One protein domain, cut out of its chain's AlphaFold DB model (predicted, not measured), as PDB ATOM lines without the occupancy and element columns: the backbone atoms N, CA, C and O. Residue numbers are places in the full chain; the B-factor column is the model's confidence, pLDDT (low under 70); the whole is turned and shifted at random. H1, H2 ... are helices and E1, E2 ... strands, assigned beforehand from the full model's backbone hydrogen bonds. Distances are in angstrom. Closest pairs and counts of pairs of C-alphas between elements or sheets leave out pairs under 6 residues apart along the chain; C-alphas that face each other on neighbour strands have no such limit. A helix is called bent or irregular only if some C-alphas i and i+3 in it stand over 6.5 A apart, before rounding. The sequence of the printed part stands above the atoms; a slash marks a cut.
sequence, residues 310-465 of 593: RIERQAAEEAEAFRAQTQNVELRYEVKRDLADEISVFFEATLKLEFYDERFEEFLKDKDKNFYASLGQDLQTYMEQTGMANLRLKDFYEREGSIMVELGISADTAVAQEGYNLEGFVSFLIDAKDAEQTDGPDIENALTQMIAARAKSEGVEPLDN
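What this domain is: This is residues 310 to 465 of the 593 residues of an uncharacterized protein of Flavobacteriales bacterium TMED191 (UniProt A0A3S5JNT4). A rod is built on a twisted four-stranded sheet, with the long helix H5 running along it over E2 and E4. H1 covers E1 and E2 towards one end, H3 covers E3 and E4 farther along, and short H2 sits near the other end. The printed part has 156 residues, with helices and strands in the order H1 E1 E2 H2 H3 E3 E4 H4 H5. The sheet runs E1, E2, E4, E3, antiparallel; the class is mixed, and the whole is loose, with a radius of gyration of the C-alphas of 18.6 A and spans of 62 by 27 by 24 A.

How they stand to each other: H1, residues 310 to 323, runs along E1, residues 329 to 337, at a height of 9.2 A over the sheet. E1 forms a hairpin with E2, residues 343 to 355; N 330 and O 350 are 2.8 A apart. H2, residues 358 to 364, is irregular, with C-alphas 359 and 362 7.7 A apart, and only grazes the sheet. H3, residues 369 to 386, is over E3, residues 391 to 399; their closest C-alphas, Gly 376 and Phe 396, are 6.0 A apart. E3 bends by 57 degrees at residue 394 and forms a hairpin with E4, residues 402 to 409; N 392 and O 408 are 2.9 A apart. E4 is also the antiparallel neighbour of E2, with N 351 and O 407 2.8 A apart. H4, residues 412 to 417, is not on the sheet and forms a helical hairpin with H5, residues 422 to 457. H5, the hub, touches H1, H2, H3 and H4; the closest C-alphas of H1 and H5, Ala 315 and Leu 422, are 6.7 A apart. Every O i to N i+4 pair is within hydrogen-bond range in H1, H3 and H4, against 29 of 32 in H5 and 1 of 3 in H2, where 3 of 4 O i to N i+3 pairs are.

Where its parts are: H1 begins at C-alpha 310 (22.588, 68.283, -26.628). E2 spans 39.4 A and H3 25.7 A. H5 spans 49.8 A, with a kink of 35 degrees near residue 440, and ends at C-alpha 457 (61.628, 28.949, -10.153).

The domain as a whole: The C-alphas farthest apart, those of Asp 341 and Asp 464, are 63.2 A apart. The printed part has no cut, and its links between elements are tight. The model's pLDDT is under 70 at residues 414, 417 and 461 to 465.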
ATOM      1  N   ARG A 310      23.076  69.431 -25.864       81.44
ATOM      2  CA  ARG A 310      22.588  68.283 -26.628       81.44
ATOM      3  C   ARG A 310      23.628  67.169 -26.727       81.44
ATOM      4  O   ARG A 310      23.288  66.009 -26.492       81.44
ATOM      5  N   ILE A 311      24.871  67.512 -27.065       82.69
ATOM      6  CA  ILE A 311      25.995  66.572 -27.125       82.69
ATOM      7  C   ILE A 311      26.333  66.072 -25.719       82.69
ATOM      8  O   ILE A 311      26.586  64.884 -25.559       82.69
ATOM      9  N   GLU A 312      26.249  66.924 -24.691       89.19
ATOM     10  CA  GLU A 312      26.355  66.509 -23.285       89.19
ATOM     11  C   GLU A 312      25.342  65.415 -22.935       89.19
ATOM     12  O   GLU A 312      25.721  64.380 -22.388       89.19
ATOM     13  N   ARG A 313      24.064  65.601 -23.296       89.00
ATOM     14  CA  ARG A 313      23.017  64.594 -23.075       89.00
ATOM     15  C   ARG A 313      23.313  63.290 -23.819       89.00
ATOM     16  O   ARG A 313      23.231  62.227 -23.216       89.00
ATOM     17  N   GLN A 314      23.676  63.361 -25.100       83.31
ATOM     18  CA  GLN A 314      23.971  62.169 -25.905       83.31
ATOM     19  C   GLN A 314      25.198  61.410 -25.387       83.31
ATOM     20  O   GLN A 314      25.149  60.193 -25.225       83.31
ATOM     21  N   ALA A 315      26.280  62.119 -25.053       90.50
ATOM     22  CA  ALA A 315      27.461  61.516 -24.443       90.50
ATOM     23  C   ALA A 315      27.130  60.884 -23.079       90.50
ATOM     24  O   ALA A 315      27.647  59.816 -22.754       90.50
ATOM     25  N   ALA A 316      26.238  61.497 -22.293       93.62
ATOM     26  CA  ALA A 316      25.779  60.934 -21.029       93.62
ATOM     27  C   ALA A 316      24.967  59.645 -21.201       93.62
ATOM     28  O   ALA A 316      25.223  58.687 -20.471       93.62
ATOM     29  N   GLU A 317      24.051  59.598 -22.170       90.19
ATOM     30  CA  GLU A 317      23.264  58.401 -22.498       90.19
ATOM     31  C   GLU A 317      24.169  57.234 -22.929       90.19
ATOM     32  O   GLU A 317      24.049  56.125 -22.402       90.19
ATOM     33  N   GLU A 318      25.135  57.489 -23.817       89.94
ATOM     34  CA  GLU A 318      26.101  56.476 -24.267       89.94
ATOM     35  C   GLU A 318      27.025  56.015 -23.127       89.94
ATOM     36  O   GLU A 318      27.267  54.818 -22.949       89.94
ATOM     37  N   ALA A 319      27.493  56.942 -22.284       94.38
ATOM     38  CA  ALA A 319      28.307  56.612 -21.115       94.38
ATOM     39  C   ALA A 319      27.537  55.772 -20.080       94.38
ATOM     40  O   ALA A 319      28.122  54.893 -19.444       94.38
ATOM     41  N   GLU A 320      26.244  56.030 -19.880       94.31
ATOM     42  CA  GLU A 320      25.387  55.232 -18.998       94.31
ATOM     43  C   GLU A 320      25.165  53.826 -19.567       94.31
ATOM     44  O   GLU A 320      25.347  52.836 -18.853       94.31
ATOM     45  N   ALA A 321      24.861  53.722 -20.864       89.31
ATOM     46  CA  ALA A 321      24.713  52.442 -21.550       89.31
ATOM     47  C   ALA A 321      26.005  51.609 -21.513       89.31
ATOM     48  O   ALA A 321      25.941  50.385 -21.351       89.31
ATOM     49  N   PHE A 322      27.164  52.260 -21.629       92.88
ATOM     50  CA  PHE A 322      28.475  51.640 -21.466       92.88
ATOM     51  C   PHE A 322      28.679  51.119 -20.041       92.88
ATOM     52  O   PHE A 322      28.930  49.930 -19.867       92.88
ATOM     53  N   ARG A 323      28.485  51.964 -19.017       95.19
ATOM     54  CA  ARG A 323      28.636  51.587 -17.595       95.19
ATOM     55  C   ARG A 323      27.680  50.481 -17.153       95.19
ATOM     56  O   ARG A 323      27.966  49.768 -16.202       95.19
ATOM     57  N   ALA A 324      26.538  50.321 -17.819       92.50
ATOM     58  CA  ALA A 324      25.628  49.205 -17.562       92.50
ATOM     59  C   ALA A 324      26.171  47.852 -18.067       92.50
ATOM     60  O   ALA A 324      25.676  46.800 -17.661       92.50
ATOM     61  N   GLN A 325      27.149  47.869 -18.976       91.06
ATOM     62  CA  GLN A 325      27.713  46.691 -19.641       91.06
ATOM     63  C   GLN A 325      29.152  46.381 -19.213       91.06
ATOM     64  O   GLN A 325      29.651  45.309 -19.557       91.06
ATOM     65  N   THR A 326      29.790  47.300 -18.492       92.81
ATOM     66  CA  THR A 326      31.170  47.209 -18.016       92.81
ATOM     67  C   THR A 326      31.214  47.342 -16.497       92.81
ATOM     68  O   THR A 326      30.399  48.046 -15.902       92.81
ATOM     69  N   GLN A 327      32.126  46.632 -15.839       93.88
ATOM     70  CA  GLN A 327      32.283  46.672 -14.375       93.88
ATOM     71  C   GLN A 327      33.657  47.197 -13.970       93.88
ATOM     72  O   GLN A 327      33.784  47.933 -12.993       93.88
ATOM     73  N   ASN A 328      34.667  46.858 -14.763       94.06
ATOM     74  CA  ASN A 328      36.069  47.080 -14.460       94.06
ATOM     75  C   ASN A 328      36.655  48.294 -15.191       94.06
ATOM     76  O   ASN A 328      37.837  48.587 -15.039       94.06
ATOM     77  N   VAL A 329      35.858  49.030 -15.972       95.81
ATOM     78  CA  VAL A 329      36.331  50.206 -16.719       95.81
ATOM     79  C   VAL A 329      35.879  51.509 -16.062       95.81
ATOM     80  O   VAL A 329      34.695  51.838 -16.020       95.81
ATOM     81  N   GLU A 330      36.840  52.311 -15.601       96.44
ATOM     82  CA  GLU A 330      36.604  53.689 -15.169       96.44
ATOM     83  C   GLU A 330      36.668  54.633 -16.376       96.44
ATOM     84  O   GLU A 330      37.751  54.936 -16.877       96.44
ATOM     85  N   LEU A 331      35.503  55.112 -16.821       96.31
ATOM     86  CA  LEU A 331      35.354  56.086 -17.906       96.31
ATOM     87  C   LEU A 331      35.234  57.521 -17.370       96.31
ATOM     88  O   LEU A 331      34.343  57.814 -16.562       96.31
ATOM     89  N   ARG A 332      36.045  58.433 -17.916       95.69
ATOM     90  CA  ARG A 332      35.937  59.884 -17.722       95.69
ATOM     91  C   ARG A 332      35.781  60.571 -19.070       95.69
ATOM     92  O   ARG A 332      36.472  60.228 -20.024       95.69
ATOM     93  N   TYR A 333      34.884  61.544 -19.137       95.69
ATOM     94  CA  TYR A 333      34.704  62.361 -20.327       95.69
ATOM     95  C   TYR A 333      34.265  63.779 -19.958       95.69
ATOM     96  O   TYR A 333      33.729  64.011 -18.873       95.69
ATOM     97  N   GLU A 334      34.511  64.718 -20.863       95.06
ATOM     98  CA  GLU A 334      34.121  66.120 -20.759       95.06
ATOM     99  C   GLU A 334      33.703  66.610 -22.148       95.06
ATOM    100  O   GLU A 334      34.466  66.483 -23.107       95.06
ATOM    101  N   VAL A 335      32.503  67.177 -22.258       92.75
ATOM    102  CA  VAL A 335      32.057  67.864 -23.473       92.75
ATOM    103  C   VAL A 335      32.314  69.352 -23.281       92.75
ATOM    104  O   VAL A 335      31.866  69.936 -22.297       92.75
ATOM    105  N   LYS A 336      33.066  69.970 -24.189       91.25
ATOM    106  CA  LYS A 336      33.350  71.410 -24.139       91.25
ATOM    107  C   LYS A 336      33.698  71.956 -25.512       91.25
ATOM    108  O   LYS A 336      34.043  71.206 -26.419       91.25
ATOM    109  N   ARG A 337      33.663  73.278 -25.639       84.56
ATOM    110  CA  ARG A 337      34.236  73.974 -26.794       84.56
ATOM    111  C   ARG A 337      35.759  73.954 -26.696       84.56
ATOM    112  O   ARG A 337      36.320  74.173 -25.618       84.56
ATOM    113  N   ASP A 338      36.414  73.625 -27.797       81.19
ATOM    114  CA  ASP A 338      37.865  73.601 -27.901       81.19
ATOM    115  C   ASP A 338      38.433  75.009 -28.175       81.19
ATOM    116  O   ASP A 338      37.742  76.023 -28.074       81.19
ATOM    117  N   LEU A 339      39.728  75.098 -28.493       77.62
ATOM    118  CA  LEU A 339      40.382  76.380 -28.785       77.62
ATOM    119  C   LEU A 339      39.935  77.007 -30.117       77.62
ATOM    120  O   LEU A 339      40.171  78.199 -30.318       77.62
ATOM    121  N   ALA A 340      39.341  76.220 -31.013       75.81
ATOM    122  CA  ALA A 340      38.758  76.666 -32.272       75.81
ATOM    123  C   ALA A 340      37.263  77.015 -32.132       75.81
ATOM    124  O   ALA A 340      36.634  77.355 -33.132       75.81
ATOM    125  N   ASP A 341      36.725  76.986 -30.905       72.50
ATOM    126  CA  ASP A 341      35.305  77.163 -30.587       72.50
ATOM    127  C   ASP A 341      34.400  76.032 -31.124       72.50
ATOM    128  O   ASP A 341      33.172  76.157 -31.164       72.50
ATOM    129  N   GLU A 342      34.997  74.892 -31.485       76.62
ATOM    130  CA  GLU A 342      34.302  73.689 -31.937       76.62
ATOM    131  C   GLU A 342      33.947  72.796 -30.743       76.62
ATOM    132  O   GLU A 342      34.726  72.622 -29.803       76.62
ATOM    133  N   ILE A 343      32.752  72.206 -30.753       82.50
ATOM    134  CA  ILE A 343      32.319  71.317 -29.670       82.50
ATOM    135  C   ILE A 343      33.059  69.989 -29.793       82.50
ATOM    136  O   ILE A 343      32.935  69.285 -30.792       82.50
ATOM    137  N   SER A 344      33.799  69.649 -28.745       86.75
ATOM    138  CA  SER A 344      34.597  68.438 -28.651       86.75
ATOM    139  C   SER A 344      34.198  67.590 -27.446       86.75
ATOM    140  O   SER A 344      33.849  68.112 -26.382       86.75
ATOM    141  N   VAL A 345      34.294  66.271 -27.599       90.19
ATOM    142  CA  VAL A 345      34.147  65.297 -26.511       90.19
ATOM    143  C   VAL A 345      35.534  64.760 -26.184       90.19
ATOM    144  O   VAL A 345      36.130  64.037 -26.976       90.19
ATOM    145  N   PHE A 346      36.066  65.127 -25.022       91.94
ATOM    146  CA  PHE A 346      37.326  64.603 -24.505       91.94
ATOM    147  C   PHE A 346      37.037  63.394 -23.635       91.94
ATOM    148  O   PHE A 346      36.135  63.447 -22.804       91.94
ATOM    149  N   PHE A 347      37.797  62.318 -23.799       94.88
ATOM    150  CA  PHE A 347      37.536  61.067 -23.099       94.88
ATOM    151  C   PHE A 347      38.820  60.318 -22.761       94.88
ATOM    152  O   PHE A 347      39.806  60.358 -23.493       94.88
ATOM    153  N   GLU A 348      38.786  59.624 -21.628       94.12
ATOM    154  CA  GLU A 348      39.802  58.676 -21.194       94.12
ATOM    155  C   GLU A 348      39.140  57.516 -20.444       94.12
ATOM    156  O   GLU A 348      38.119  57.683 -19.772       94.12
ATOM    157  N   ALA A 349      39.738  56.329 -20.527       96.06
ATOM    158  CA  ALA A 349      39.285  55.169 -19.775       96.06
ATOM    159  C   ALA A 349      40.461  54.422 -19.147       96.06
ATOM    160  O   ALA A 349      41.588  54.430 -19.654       96.06
ATOM    161  N   THR A 350      40.193  53.800 -18.002       96.94
ATOM    162  CA  THR A 350      41.149  52.949 -17.293       96.94
ATOM    163  C   THR A 350      40.486  51.622 -16.961       96.94
ATOM    164  O   THR A 350      39.488  51.606 -16.245       96.94
ATOM    165  N   LEU A 351      41.037  50.522 -17.468       96.56
ATOM    166  CA  LEU A 351      40.654  49.166 -17.087       96.56
ATOM    167  C   LEU A 351      41.353  48.805 -15.770       96.56
ATOM    168  O   LEU A 351      42.570  48.950 -15.650       96.56
ATOM    169  N   LYS A 352      40.580  48.364 -14.781       96.50
ATOM    170  CA  LYS A 352      41.041  47.967 -13.450       96.50
ATOM    171  C   LYS A 352      40.788  46.486 -13.253       96.50
ATOM    172  O   LYS A 352      39.640  46.071 -13.153       96.50
ATOM    173  N   LEU A 353      41.854  45.707 -13.180       95.38
ATOM    174  CA  LEU A 353      41.771  44.279 -12.907       95.38
ATOM    175  C   LEU A 353      42.235  44.014 -11.479       95.38
ATOM    176  O   LEU A 353      43.206  44.611 -11.004       95.38
ATOM    177  N   GLU A 354      41.529  43.115 -10.809       93.75
ATOM    178  CA  GLU A 354      41.886  42.606  -9.494       93.75
ATOM    179  C   GLU A 354      42.193  41.119  -9.643       93.75
ATOM    180  O   GLU A 354      41.303  40.301  -9.859       93.75
ATOM    181  N   PHE A 355      43.472  40.775  -9.543       92.31
ATOM    182  CA  PHE A 355      43.916  39.397  -9.633       92.31
ATOM    183  C   PHE A 355      44.101  38.806  -8.237       92.31
ATOM    184  O   PHE A 355      44.979  39.228  -7.478       92.31
ATOM    185  N   TYR A 356      43.316  37.776  -7.937       88.75
ATOM    186  CA  TYR A 356      43.456  36.956  -6.743       88.75
ATOM    187  C   TYR A 356      43.437  35.478  -7.115       88.75
ATOM    188  O   TYR A 356      42.551  35.011  -7.831       88.75
ATOM    189  N   ASP A 357      44.396  34.731  -6.582       84.38
ATOM    190  CA  ASP A 357      44.469  33.292  -6.765       84.38
ATOM    191  C   ASP A 357      45.014  32.639  -5.494       84.38
ATOM    192  O   ASP A 357      46.195  32.763  -5.157       84.38
ATOM    193  N   GLU A 358      44.131  31.920  -4.798       86.12
ATOM    194  CA  GLU A 358      44.421  31.225  -3.540       86.12
ATOM    195  C   GLU A 358      45.605  30.250  -3.658       86.12
ATOM    196  O   GLU A 358      46.330  30.022  -2.690       86.12
ATOM    197  N   ARG A 359      45.874  29.723  -4.862       84.31
ATOM    198  CA  ARG A 359      46.995  28.801  -5.113       84.31
ATOM    199  C   ARG A 359      48.351  29.473  -4.922       84.31
ATOM    200  O   ARG A 359      49.345  28.781  -4.698       84.31
ATOM    201  N   PHE A 360      48.397  30.799  -5.043       85.06
ATOM    202  CA  PHE A 360      49.608  31.602  -4.920       85.06
ATOM    203  C   PHE A 360      49.613  32.491  -3.675       85.06
ATOM    204  O   PHE A 360      50.584  33.219  -3.484       85.06
ATOM    205  N   GLU A 361      48.597  32.424  -2.809       84.44
ATOM    206  CA  GLU A 361      48.478  33.297  -1.632       84.44
ATOM    207  C   GLU A 361      49.735  33.230  -0.745       84.44
ATOM    208  O   GLU A 361      50.353  34.252  -0.444       84.44
ATOM    209  N   GLU A 362      50.186  32.018  -0.401       83.44
ATOM    210  CA  GLU A 362      51.391  31.814   0.414       83.44
ATOM    211  C   GLU A 362      52.667  32.281  -0.305       83.44
ATOM    212  O   GLU A 362      53.567  32.835   0.322       83.44
ATOM    213  N   PHE A 363      52.729  32.123  -1.631       84.69
ATOM    214  CA  PHE A 363      53.861  32.582  -2.435       84.69
ATOM    215  C   PHE A 363      53.938  34.114  -2.511       84.69
ATOM    216  O   PHE A 363      55.033  34.673  -2.476       84.69
ATOM    217  N   LEU A 364      52.796  34.795  -2.632       86.69
ATOM    218  CA  LEU A 364      52.725  36.245  -2.818       86.69
ATOM    219  C   LEU A 364      52.886  37.025  -1.503       86.69
ATOM    220  O   LEU A 364      53.399  38.140  -1.528       86.69
ATOM    221  N   LYS A 365      52.524  36.434  -0.358       84.00
ATOM    222  CA  LYS A 365      52.470  37.093   0.961       84.00
ATOM    223  C   LYS A 365      53.755  37.805   1.406       84.00
ATOM    224  O   LYS A 365      53.675  38.836   2.070       84.00
ATOM    225  N   ASP A 366      54.920  37.276   1.042       82.44
ATOM    226  CA  ASP A 366      56.226  37.797   1.477       82.44
ATOM    227  C   ASP A 366      56.994  38.525   0.354       82.44
ATOM    228  O   ASP A 366      58.201  38.766   0.464       82.44
ATOM    229  N   LYS A 367      56.324  38.870  -0.755       88.75
ATOM    230  CA  LYS A 367      56.960  39.545  -1.895       88.75
ATOM    231  C   LYS A 367      57.123  41.042  -1.659       88.75
ATOM    232  O   LYS A 367      56.266  41.719  -1.103       88.75
ATOM    233  N   ASP A 368      58.265  41.568  -2.097       88.50
ATOM    234  CA  ASP A 368      58.587  42.986  -1.975       88.50
ATOM    235  C   ASP A 368      58.118  43.790  -3.200       88.50
ATOM    236  O   ASP A 368      57.683  43.256  -4.221       88.50
ATOM    237  N   LYS A 369      58.251  45.117  -3.128       87.25
ATOM    238  CA  LYS A 369      57.884  46.009  -4.240       87.25
ATOM    239  C   LYS A 369      58.665  45.726  -5.529       87.25
ATOM    240  O   LYS A 369      58.150  45.998  -6.611       87.25
ATOM    241  N   ASN A 370      59.888  45.199  -5.437       88.81
ATOM    242  CA  ASN A 370      60.708  44.903  -6.613       88.81
ATOM    243  C   ASN A 370      60.152  43.707  -7.387       88.81
ATOM    244  O   ASN A 370      60.164  43.721  -8.619       88.81
ATOM    245  N   PHE A 371      59.626  42.700  -6.682       90.62
ATOM    246  CA  PHE A 371      58.933  41.576  -7.300       90.62
ATOM    247  C   PHE A 371      57.760  42.052  -8.164       90.62
ATOM    248  O   PHE A 371      57.707  41.708  -9.348       90.62
ATOM    249  N   TYR A 372      56.869  42.873  -7.596       89.44
ATOM    250  CA  TYR A 372      55.694  43.390  -8.303       89.44
ATOM    251  C   TYR A 372      56.080  44.322  -9.452       89.44
ATOM    252  O   TYR A 372      55.545  44.181 -10.547       89.44
ATOM    253  N   ALA A 373      57.072  45.198  -9.265       88.88
ATOM    254  CA  ALA A 373      57.573  46.047 -10.346       88.88
ATOM    255  C   ALA A 373      58.118  45.224 -11.527       88.88
ATOM    256  O   ALA A 373      57.846  45.536 -12.685       88.88
ATOM    257  N   SER A 374      58.858  44.147 -11.245       91.25
ATOM    258  CA  SER A 374      59.355  43.244 -12.283       91.25
ATOM    259  C   SER A 374      58.227  42.448 -12.947       91.25
ATOM    260  O   SER A 374      58.266  42.256 -14.157       91.25
ATOM    261  N   LEU A 375      57.224  41.998 -12.187       91.50
ATOM    262  CA  LEU A 375      56.064  41.297 -12.745       91.50
ATOM    263  C   LEU A 375      55.244  42.217 -13.665       91.50
ATOM    264  O   LEU A 375      54.857  41.803 -14.752       91.50
ATOM    265  N   GLY A 376      55.064  43.484 -13.281       91.69
ATOM    266  CA  GLY A 376      54.428  44.496 -14.125       91.69
ATOM    267  C   GLY A 376      55.205  44.778 -15.418       91.69
ATOM    268  O   GLY A 376      54.600  44.939 -16.473       91.69
ATOM    269  N   GLN A 377      56.544  44.780 -15.382       92.06
ATOM    270  CA  GLN A 377      57.369  44.912 -16.596       92.06
ATOM    271  C   GLN A 377      57.218  43.718 -17.545       92.06
ATOM    272  O   GLN A 377      57.119  43.910 -18.761       92.06
ATOM    273  N   ASP A 378      57.175  42.499 -17.003       92.25
ATOM    274  CA  ASP A 378      56.925  41.293 -17.795       92.25
ATOM    275  C   ASP A 378      55.529  41.347 -18.432       92.25
ATOM    276  O   ASP A 378      55.381  41.028 -19.614       92.25
ATOM    277  N   LEU A 379      54.525  41.828 -17.689       92.94
ATOM    278  CA  LEU A 379      53.167  42.007 -18.197       92.94
ATOM    279  C   LEU A 379      53.103  43.044 -19.323       92.94
ATOM    280  O   LEU A 379      52.535  42.769 -20.377       92.94
ATOM    281  N   GLN A 380      53.728  44.210 -19.142       91.75
ATOM    282  CA  GLN A 380      53.819  45.235 -20.188       91.75
ATOM    283  C   GLN A 380      54.489  44.680 -21.453       91.75
ATOM    284  O   GLN A 380      53.991  44.879 -22.560       91.75
ATOM    285  N   THR A 381      55.571  43.917 -21.289       91.25
ATOM    286  CA  THR A 381      56.271  43.266 -22.405       91.25
ATOM    287  C   THR A 381      55.373  42.254 -23.123       91.25
ATOM    288  O   THR A 381      55.380  42.178 -24.351       91.25
ATOM    289  N   TYR A 382      54.586  41.478 -22.376       91.19
ATOM    290  CA  TYR A 382      53.620  40.537 -22.940       91.19
ATOM    291  C   TYR A 382      52.529  41.248 -23.751       91.19
ATOM    292  O   TYR A 382      52.259  40.838 -24.883       91.19
ATOM    293  N   MET A 383      51.949  42.330 -23.224       90.81
ATOM    294  CA  MET A 383      50.926  43.119 -23.926       90.81
ATOM    295  C   MET A 383      51.466  43.690 -25.250       90.81
ATOM    296  O   MET A 383      50.826  43.577 -26.295       90.81
ATOM    297  N   GLU A 384      52.698  44.209 -25.245       87.75
ATOM    298  CA  GLU A 384      53.363  44.708 -26.456       87.75
ATOM    299  C   GLU A 384      53.607  43.605 -27.502       87.75
ATOM    300  O   GLU A 384      53.479  43.841 -28.704       87.75
ATOM    301  N   GLN A 385      53.940  42.384 -27.067       86.75
ATOM    302  CA  GLN A 385      54.208  41.250 -27.960       86.75
ATOM    303  C   GLN A 385      52.943  40.599 -28.528       86.75
ATOM    304  O   GLN A 385      52.985  40.036 -29.625       86.75
ATOM    305  N   THR A 386      51.838  40.648 -27.789       82.06
ATOM    306  CA  THR A 386      50.553  40.047 -28.182       82.06
ATOM    307  C   THR A 386      49.687  40.975 -29.023       82.06
ATOM    308  O   THR A 386      48.728  40.515 -29.638       82.06
ATOM    309  N   GLY A 387      50.074  42.247 -29.150       79.50
ATOM    310  CA  GLY A 387      49.362  43.221 -29.972       79.50
ATOM    311  C   GLY A 387      48.270  43.980 -29.221       79.50
ATOM    312  O   GLY A 387      47.489  44.670 -29.870       79.50
ATOM    313  N   MET A 388      48.262  43.937 -27.884       83.75
ATOM    314  CA  MET A 388      47.411  44.767 -27.018       83.75
ATOM    315  C   MET A 388      47.938  46.215 -26.959       83.75
ATOM    316  O   MET A 388      48.106  46.805 -25.895       83.75
ATOM    317  N   ALA A 389      48.253  46.799 -28.119       72.69
ATOM    318  CA  ALA A 389      48.907  48.105 -28.237       72.69
ATOM    319  C   ALA A 389      48.029  49.270 -27.746       72.69
ATOM    320  O   ALA A 389      48.537  50.357 -27.474       72.69
ATOM    321  N   ASN A 390      46.723  49.032 -27.619       82.31
ATOM    322  CA  ASN A 390      45.759  50.002 -27.112       82.31
ATOM    323  C   ASN A 390      45.761  50.079 -25.577       82.31
ATOM    324  O   ASN A 390      45.131  50.977 -25.024       82.31
ATOM    325  N   LEU A 391      46.466  49.174 -24.890       90.19
ATOM    326  CA  LEU A 391      46.574  49.141 -23.438       90.19
ATOM    327  C   LEU A 391      47.973  49.538 -22.985       90.19
ATOM    328  O   LEU A 391      48.992  49.130 -23.543       90.19
ATOM    329  N   ARG A 392      48.027  50.335 -21.920       91.75
ATOM    330  CA  ARG A 392      49.280  50.734 -21.287       91.75
ATOM    331  C   ARG A 392      49.183  50.597 -19.783       91.75
ATOM    332  O   ARG A 392      48.296  51.190 -19.172       91.75
ATOM    333  N   LEU A 393      50.143  49.903 -19.178       92.94
ATOM    334  CA  LEU A 393      50.230  49.795 -17.727       92.94
ATOM    335  C   LEU A 393      50.422  51.180 -17.091       92.94
ATOM    336  O   LEU A 393      51.430  51.851 -17.333       92.94
ATOM    337  N   LYS A 394      49.425  51.615 -16.313       92.31
ATOM    338  CA  LYS A 394      49.451  52.843 -15.507       92.31
ATOM    339  C   LYS A 394      49.974  52.553 -14.108       92.31
ATOM    340  O   LYS A 394      50.857  53.271 -13.646       92.31
ATOM    341  N   ASP A 395      49.444  51.513 -13.471       91.06
ATOM    342  CA  ASP A 395      49.839  51.114 -12.123       91.06
ATOM    343  C   ASP A 395      49.758  49.592 -11.936       91.06
ATOM    344  O   ASP A 395      48.993  48.904 -12.617       91.06
ATOM    345  N   PHE A 396      50.586  49.071 -11.033       91.88
ATOM    346  CA  PHE A 396      50.687  47.648 -10.713       91.88
ATOM    347  C   PHE A 396      51.178  47.472  -9.276       91.88
ATOM    348  O   PHE A 396      52.350  47.723  -8.971       91.88
ATOM    349  N   TYR A 397      50.295  47.041  -8.380       88.88
ATOM    350  CA  TYR A 397      50.597  46.973  -6.951       88.88
ATOM    351  C   TYR A 397      49.809  45.877  -6.242       88.88
ATOM    352  O   TYR A 397      48.790  45.406  -6.729       88.88
ATOM    353  N   GLU A 398      50.289  45.468  -5.071       88.50
ATOM    354  CA  GLU A 398      49.548  44.577  -4.177       88.50
ATOM    355  C   GLU A 398      48.658  45.391  -3.237       88.50
ATOM    356  O   GLU A 398      49.043  46.467  -2.760       88.50
ATOM    357  N   ARG A 399      47.455  44.875  -2.990       86.50
ATOM    358  CA  ARG A 399      46.524  45.388  -2.000       86.50
ATOM    359  C   ARG A 399      45.689  44.248  -1.424       86.50
ATOM    360  O   ARG A 399      44.944  43.604  -2.151       86.50
ATOM    361  N   GLU A 400      45.744  44.087  -0.104       84.88
ATOM    362  CA  GLU A 400      44.868  43.178   0.654       84.88
ATOM    363  C   GLU A 400      44.942  41.707   0.183       84.88
ATOM    364  O   GLU A 400      43.976  40.964   0.306       84.88
ATOM    365  N   GLY A 401      46.104  41.269  -0.313       81.75
ATOM    366  CA  GLY A 401      46.327  39.919  -0.839       81.75
ATOM    367  C   GLY A 401      46.057  39.759  -2.340       81.75
ATOM    368  O   GLY A 401      46.366  38.703  -2.891       81.75
ATOM    369  N   SER A 402      45.550  40.798  -3.011       88.06
ATOM    370  CA  SER A 402      45.276  40.823  -4.453       88.06
ATOM    371  C   SER A 402      46.291  41.692  -5.198       88.06
ATOM    372  O   SER A 402      46.832  42.661  -4.662       88.06
ATOM    373  N   ILE A 403      46.542  41.369  -6.464       91.50
ATOM    374  CA  ILE A 403      47.323  42.208  -7.376       91.50
ATOM    375  C   ILE A 403      46.359  43.116  -8.135       91.50
ATOM    376  O   ILE A 403      45.527  42.648  -8.910       91.50
ATOM    377  N   MET A 404      46.505  44.419  -7.938       93.75
ATOM    378  CA  MET A 404      45.768  45.450  -8.652       93.75
ATOM    379  C   MET A 404      46.532  45.848  -9.910       93.75
ATOM    380  O   MET A 404      47.716  46.196  -9.847       93.75
ATOM    381  N   VAL A 405      45.841  45.833 -11.044       95.19
ATOM    382  CA  VAL A 405      46.388  46.222 -12.345       95.19
ATOM    383  C   VAL A 405      45.536  47.344 -12.914       95.19
ATOM    384  O   VAL A 405      44.345  47.161 -13.153       95.19
ATOM    385  N   GLU A 406      46.143  48.504 -13.151       96.31
ATOM    386  CA  GLU A 406      45.476  49.637 -13.791       96.31
ATOM    387  C   GLU A 406      46.066  49.865 -15.181       96.31
ATOM    388  O   GLU A 406      47.255  50.156 -15.334       96.31
ATOM    389  N   LEU A 407      45.228  49.749 -16.209       96.00
ATOM    390  CA  LEU A 407      45.607  49.855 -17.614       96.00
ATOM    391  C   LEU A 407      44.898  51.054 -18.242       96.00
ATOM    392  O   LEU A 407      43.673  51.125 -18.276       96.00
ATOM    393  N   GLY A 408      45.665  52.014 -18.748       94.69
ATOM    394  CA  GLY A 408      45.129  53.085 -19.578       94.69
ATOM    395  C   GLY A 408      44.745  52.554 -20.950       94.69
ATOM    396  O   GLY A 408      45.571  51.908 -21.593       94.69
ATOM    397  N   ILE A 409      43.530  52.864 -21.394       93.62
ATOM    398  CA  ILE A 409      43.054  52.546 -22.741       93.62
ATOM    399  C   ILE A 409      43.345  53.752 -23.640       93.62
ATOM    400  O   ILE A 409      43.008  54.886 -23.291       93.62
ATOM    401  N   SER A 410      44.019  53.524 -24.766       88.44
ATOM    402  CA  SER A 410      44.476  54.593 -25.654       88.44
ATOM    403  C   SER A 410      43.333  55.247 -26.433       88.44
ATOM    404  O   SER A 410      42.551  54.580 -27.106       88.44
ATOM    405  N   ALA A 411      43.334  56.580 -26.375       85.25
ATOM    406  CA  ALA A 411      42.634  57.531 -27.238       85.25
ATOM    407  C   ALA A 411      42.859  57.348 -28.748       85.25
ATOM    408  O   ALA A 411      42.011  57.669 -29.581       85.25
ATOM    409  N   ASP A 412      44.072  56.921 -29.097       83.56
ATOM    410  CA  ASP A 412      44.711  57.342 -30.343       83.56
ATOM    411  C   ASP A 412      44.004  56.804 -31.585       83.56
ATOM    412  O   ASP A 412      43.891  57.516 -32.580       83.56
ATOM    413  N   THR A 413      43.495  55.573 -31.530       74.69
ATOM    414  CA  THR A 413      42.798  54.948 -32.661       74.69
ATOM    415  C   THR A 413      41.479  55.656 -32.957       74.69
ATOM    416  O   THR A 413      41.235  56.033 -34.105       74.69
ATOM    417  N   ALA A 414      40.663  55.897 -31.928       69.69
ATOM    418  CA  ALA A 414      39.385  56.590 -32.064       69.69
ATOM    419  C   ALA A 414      39.581  58.048 -32.511       69.69
ATOM    420  O   ALA A 414      38.935  58.512 -33.451       69.69
ATOM    421  N   VAL A 415      40.551  58.744 -31.911       74.69
ATOM    422  CA  VAL A 415      40.884  60.134 -32.255       74.69
ATOM    423  C   VAL A 415      41.458  60.246 -33.671       74.69
ATOM    424  O   VAL A 415      41.148  61.199 -34.378       74.69
ATOM    425  N   ALA A 416      42.269  59.288 -34.128       74.19
ATOM    426  CA  ALA A 416      42.826  59.313 -35.481       74.19
ATOM    427  C   ALA A 416      41.783  59.036 -36.575       74.19
ATOM    428  O   ALA A 416      41.962  59.491 -37.706       74.19
ATOM    429  N   GLN A 417      40.733  58.268 -36.264       68.44
ATOM    430  CA  GLN A 417      39.680  57.925 -37.220       68.44
ATOM    431  C   GLN A 417      38.590  58.992 -37.286       68.44
ATOM    432  O   GLN A 417      38.246  59.431 -38.381       68.44
ATOM    433  N   GLU A 418      38.080  59.409 -36.129       70.19
ATOM    434  CA  GLU A 418      36.867  60.229 -36.042       70.19
ATOM    435  C   GLU A 418      37.106  61.574 -35.337       70.19
ATOM    436  O   GLU A 418      36.342  62.509 -35.543       70.19
ATOM    437  N   GLY A 419      38.197  61.730 -34.579       81.06
ATOM    438  CA  GLY A 419      38.515  62.959 -33.840       81.06
ATOM    439  C   GLY A 419      37.898  63.018 -32.438       81.06
ATOM    440  O   GLY A 419      37.366  62.036 -31.926       81.06
ATOM    441  N   TYR A 420      37.990  64.184 -31.790       85.50
ATOM    442  CA  TYR A 420      37.392  64.438 -30.470       85.50
ATOM    443  C   TYR A 420      35.925  64.870 -30.594       85.50
ATOM    444  O   TYR A 420      35.556  65.956 -30.168       85.50
ATOM    445  N   ASN A 421      35.072  64.040 -31.187       84.31
ATOM    446  CA  ASN A 421      33.633  64.291 -31.330       84.31
ATOM    447  C   ASN A 421      32.806  63.135 -30.745       84.31
ATOM    448  O   ASN A 421      33.345  62.212 -30.131       84.31
ATOM    449  N   LEU A 422      31.481  63.205 -30.899       82.12
ATOM    450  CA  LEU A 422      30.578  62.177 -30.388       82.12
ATOM    451  C   LEU A 422      30.822  60.818 -31.063       82.12
ATOM    452  O   LEU A 422      30.814  59.801 -30.373       82.12
ATOM    453  N   GLU A 423      31.086  60.776 -32.373       78.88
ATOM    454  CA  GLU A 423      31.404  59.525 -33.070       78.88
ATOM    455  C   GLU A 423      32.701  58.887 -32.555       78.88
ATOM    456  O   GLU A 423      32.730  57.687 -32.275       78.88
ATOM    457  N   GLY A 424      33.752  59.688 -32.364       76.75
ATOM    458  CA  GLY A 424      35.016  59.247 -31.776       76.75
ATOM    459  C   GLY A 424      34.838  58.739 -30.351       76.75
ATOM    460  O   GLY A 424      35.387  57.695 -30.001       76.75
ATOM    461  N   PHE A 425      34.002  59.405 -29.552       88.62
ATOM    462  CA  PHE A 425      33.651  58.942 -28.214       88.62
ATOM    463  C   PHE A 425      32.946  57.581 -28.242       88.62
ATOM    464  O   PHE A 425      33.368  56.666 -27.542       88.62
ATOM    465  N   VAL A 426      31.923  57.399 -29.084       81.31
ATOM    466  CA  VAL A 426      31.207  56.116 -29.211       81.31
ATOM    467  C   VAL A 426      32.135  55.002 -29.701       81.31
ATOM    468  O   VAL A 426      32.091  53.892 -29.172       81.31
ATOM    469  N   SER A 427      33.006  55.297 -30.669       78.25
ATOM    470  CA  SER A 427      34.025  54.357 -31.147       78.25
ATOM    471  C   SER A 427      34.961  53.928 -30.010       78.25
ATOM    472  O   SER A 427      35.155  52.737 -29.770       78.25
ATOM    473  N   PHE A 428      35.437  54.887 -29.214       89.38
ATOM    474  CA  PHE A 428      36.267  54.615 -28.045       89.38
ATOM    475  C   PHE A 428      35.567  53.756 -26.984       89.38
ATOM    476  O   PHE A 428      36.203  52.894 -26.380       89.38
ATOM    477  N   LEU A 429      34.261  53.941 -26.757       88.56
ATOM    478  CA  LEU A 429      33.501  53.092 -25.831       88.56
ATOM    479  C   LEU A 429      33.445  51.630 -26.292       88.56
ATOM    480  O   LEU A 429      33.429  50.728 -25.455       88.56
ATOM    481  N   ILE A 430      33.430  51.377 -27.605       84.69
ATOM    482  CA  ILE A 430      33.485  50.016 -28.153       84.69
ATOM    483  C   ILE A 430      34.846  49.389 -27.850       84.69
ATOM    484  O   ILE A 430      34.887  48.284 -27.308       84.69
ATOM    485  N   ASP A 431      35.934  50.111 -28.118       84.81
ATOM    486  CA  ASP A 431      37.298  49.646 -27.844       84.81
ATOM    487  C   ASP A 431      37.520  49.401 -26.344       84.81
ATOM    488  O   ASP A 431      38.066  48.378 -25.937       84.81
ATOM    489  N   ALA A 432      37.038  50.308 -25.490       91.00
ATOM    490  CA  ALA A 432      37.145  50.175 -24.042       91.00
ATOM    491  C   ALA A 432      36.358  48.974 -23.498       91.00
ATOM    492  O   ALA A 432      36.776  48.337 -22.532       91.00
ATOM    493  N   LYS A 433      35.220  48.653 -24.121       88.81
ATOM    494  CA  LYS A 433      34.433  47.470 -23.781       88.81
ATOM    495  C   LYS A 433      35.137  46.189 -24.225       88.81
ATOM    496  O   LYS A 433      35.137  45.217 -23.475       88.81
ATOM    497  N   ASP A 434      35.724  46.177 -25.420       86.50
ATOM    498  CA  ASP A 434      36.496  45.032 -25.912       86.50
ATOM    499  C   ASP A 434      37.726  44.764 -25.034       86.50
ATOM    500  O   ASP A 434      37.977  43.618 -24.665       86.50
ATOM    501  N   ALA A 435      38.404  45.817 -24.571       89.38
ATOM    502  CA  ALA A 435      39.509  45.698 -23.623       89.38
ATOM    503  C   ALA A 435      39.111  44.972 -22.323       89.38
ATOM    504  O   ALA A 435      39.877  44.169 -21.799       89.38
ATOM    505  N   GLU A 436      37.914  45.212 -21.784       91.69
ATOM    506  CA  GLU A 436      37.439  44.475 -20.605       91.69
ATOM    507  C   GLU A 436      37.030  43.036 -20.937       91.69
ATOM    508  O   GLU A 436      37.319  42.123 -20.169       91.69
ATOM    509  N   GLN A 437      36.322  42.827 -22.049       89.12
ATOM    510  CA  GLN A 437      35.686  41.543 -22.359       89.12
ATOM    511  C   GLN A 437      36.633  40.525 -22.996       89.12
ATOM    512  O   GLN A 437      36.413  39.319 -22.854       89.12
ATOM    513  N   THR A 438      37.660  41.008 -23.688       87.31
ATOM    514  CA  THR A 438      38.601  40.200 -24.463       87.31
ATOM    515  C   THR A 438      39.993  40.264 -23.840       87.31
ATOM    516  O   THR A 438      40.502  39.235 -23.394       87.31
ATOM    517  N   ASP A 439      40.581  41.459 -23.730       89.44
ATOM    518  CA  ASP A 439      41.966  41.594 -23.256       89.44
ATOM    519  C   ASP A 439      42.099  41.335 -21.746       89.44
ATOM    520  O   ASP A 439      43.070  40.720 -21.312       89.44
ATOM    521  N   GLY A 440      41.119  41.750 -20.936       91.12
ATOM    522  CA  GLY A 440      41.105  41.541 -19.484       91.12
ATOM    523  C   GLY A 440      41.318  40.074 -19.074       91.12
ATOM    524  O   GLY A 440      42.285  39.782 -18.365       91.12
ATOM    525  N   PRO A 441      40.487  39.129 -19.557       90.81
ATOM    526  CA  PRO A 441      40.676  37.701 -19.308       90.81
ATOM    527  C   PRO A 441      42.026  37.154 -19.792       90.81
ATOM    528  O   PRO A 441      42.626  36.303 -19.130       90.81
ATOM    529  N   ASP A 442      42.529  37.627 -20.933       89.00
ATOM    530  CA  ASP A 442      43.830  37.199 -21.457       89.00
ATOM    531  C   ASP A 442      44.985  37.691 -20.567       89.00
ATOM    532  O   ASP A 442      45.933  36.946 -20.302       89.00
ATOM    533  N   ILE A 443      44.869  38.903 -20.020       92.38
ATOM    534  CA  ILE A 443      45.812  39.491 -19.062       92.38
ATOM    535  C   ILE A 443      45.808  38.727 -17.733       92.38
ATOM    536  O   ILE A 443      46.878  38.409 -17.208       92.38
ATOM    537  N   GLU A 444      44.639  38.368 -17.199       91.81
ATOM    538  CA  GLU A 444      44.527  37.548 -15.981       91.81
ATOM    539  C   GLU A 444      45.139  36.148 -16.171       91.81
ATOM    540  O   GLU A 444      45.878  35.646 -15.314       91.81
ATOM    541  N   ASN A 445      44.902  35.528 -17.330       90.31
ATOM    542  CA  ASN A 445      45.511  34.248 -17.688       90.31
ATOM    543  C   ASN A 445      47.037  34.357 -17.811       90.31
ATOM    544  O   ASN A 445      47.765  33.496 -17.304       90.31
ATOM    545  N   ALA A 446      47.539  35.418 -18.444       90.12
ATOM    546  CA  ALA A 446      48.970  35.679 -18.549       90.12
ATOM    547  C   ALA A 446      49.606  35.878 -17.165       90.12
ATOM    548  O   ALA A 446      50.634  35.263 -16.871       90.12
ATOM    549  N   LEU A 447      48.965  36.651 -16.282       91.56
ATOM    550  CA  LEU A 447      49.410  36.846 -14.899       91.56
ATOM    551  C   LEU A 447      49.489  35.528 -14.131       91.56
ATOM    552  O   LEU A 447      50.512  35.246 -13.504       91.56
ATOM    553  N   THR A 448      48.469  34.680 -14.257       91.19
ATOM    554  CA  THR A 448      48.455  33.335 -13.667       91.19
ATOM    555  C   THR A 448      49.684  32.528 -14.094       91.19
ATOM    556  O   THR A 448      50.387  31.948 -13.263       91.19
ATOM    557  N   GLN A 449      49.986  32.509 -15.396       89.56
ATOM    558  CA  GLN A 449      51.124  31.763 -15.940       89.56
ATOM    559  C   GLN A 449      52.471  32.345 -15.495       89.56
ATOM    560  O   GLN A 449      53.387  31.590 -15.154       89.56
ATOM    561  N   MET A 450      52.597  33.673 -15.460       91.75
ATOM    562  CA  MET A 450      53.808  34.361 -15.010       91.75
ATOM    563  C   MET A 450      54.097  34.086 -13.531       91.75
ATOM    564  O   MET A 450      55.234  33.770 -13.171       91.75
ATOM    565  N   ILE A 451      53.074  34.145 -12.674       90.25
ATOM    566  CA  ILE A 451      53.204  33.859 -11.240       90.25
ATOM    567  C   ILE A 451      53.557  32.385 -11.024       90.25
ATOM    568  O   ILE A 451      54.503  32.095 -10.291       90.25
ATOM    569  N   ALA A 452      52.896  31.459 -11.726       87.19
ATOM    570  CA  ALA A 452      53.214  30.032 -11.661       87.19
ATOM    571  C   ALA A 452      54.669  29.733 -12.069       87.19
ATOM    572  O   ALA A 452      55.358  28.941 -11.419       87.19
ATOM    573  N   ALA A 453      55.158  30.378 -13.134       86.69
ATOM    574  CA  ALA A 453      56.535  30.227 -13.592       86.69
ATOM    575  C   ALA A 453      57.545  30.726 -12.545       86.69
ATOM    576  O   ALA A 453      58.553  30.058 -12.295       86.69
ATOM    577  N   ARG A 454      57.254  31.860 -11.896       89.62
ATOM    578  CA  ARG A 454      58.090  32.423 -10.826       89.62
ATOM    579  C   ARG A 454      58.068  31.559  -9.564       89.62
ATOM    580  O   ARG A 454      59.142  31.216  -9.076       89.62
ATOM    581  N   ALA A 455      56.897  31.119  -9.104       86.12
ATOM    582  CA  ALA A 455      56.758  30.221  -7.952       86.12
ATOM    583  C   ALA A 455      57.580  28.937  -8.133       86.12
ATOM    584  O   ALA A 455      58.401  28.580  -7.284       86.12
ATOM    585  N   LYS A 456      57.470  28.317  -9.313       84.94
ATOM    586  CA  LYS A 456      58.259  27.138  -9.675       84.94
ATOM    587  C   LYS A 456      59.767  27.405  -9.678       84.94
ATOM    588  O   LYS A 456      60.536  26.535  -9.275       84.94
ATOM    589  N   SER A 457      60.204  28.579 -10.140       84.75
ATOM    590  CA  SER A 457      61.628  28.949 -10.153       84.75
ATOM    591  C   SER A 457      62.222  29.112  -8.749       84.75
ATOM    592  O   SER A 457      63.414  28.877  -8.558       84.75
ATOM    593  N   GLU A 458      61.383  29.434  -7.763       84.06
ATOM    594  CA  GLU A 458      61.758  29.569  -6.354       84.06
ATOM    595  C   GLU A 458      61.546  28.279  -5.539       84.06
ATOM    596  O   GLU A 458      61.767  28.260  -4.330       84.06
ATOM    597  N   GLY A 459      61.159  27.178  -6.193       80.00
ATOM    598  CA  GLY A 459      60.965  25.879  -5.544       80.00
ATOM    599  C   GLY A 459      59.668  25.758  -4.742       80.00
ATOM    600  O   GLY A 459      59.529  24.810  -3.971       80.00
ATOM    601  N   VAL A 460      58.722  26.682  -4.928       77.12
ATOM    602  CA  VAL A 460      57.367  26.578  -4.381       77.12
ATOM    603  C   VAL A 460      56.522  25.805  -5.390       77.12
ATOM    604  O   VAL A 460      56.253  26.293  -6.489       77.12
ATOM    605  N   GLU A 461      56.137  24.573  -5.048       64.06
ATOM    606  CA  GLU A 461      55.116  23.855  -5.812       64.06
ATOM    607  C   GLU A 461      53.739  24.418  -5.430       64.06
ATOM    608  O   GLU A 461      53.398  24.401  -4.246       64.06
ATOM    609  N   PRO A 462      52.954  24.939  -6.392       59.84
ATOM    610  CA  PRO A 462      51.587  25.369  -6.123       59.84
ATOM    611  C   PRO A 462      50.781  24.215  -5.517       59.84
ATOM    612  O   PRO A 462      50.983  23.063  -5.911       59.84
ATOM    613  N   LEU A 463      49.861  24.522  -4.594       55.44
ATOM    614  CA  LEU A 463      48.932  23.539  -4.025       55.44
ATOM    615  C   LEU A 463      48.278  22.722  -5.157       55.44
ATOM    616  O   LEU A 463      47.763  23.281  -6.122       55.44
ATOM    617  N   ASP A 464      48.415  21.400  -5.036       47.44
ATOM    618  CA  ASP A 464      48.305  20.360  -6.066       47.44
ATOM    619  C   ASP A 464      47.423  20.664  -7.292       47.44
ATOM    620  O   ASP A 464      46.218  20.885  -7.196       47.44
ATOM    621  N   ASN A 465      48.009  20.457  -8.474       43.16
ATOM    622  CA  ASN A 465      47.270  20.136  -9.693       43.16
ATOM    623  C   ASN A 465      47.801  18.810 -10.270       43.16
ATOM    624  O   ASN A 465      48.359  18.739 -11.369       43.16
TER     625      ASN A 465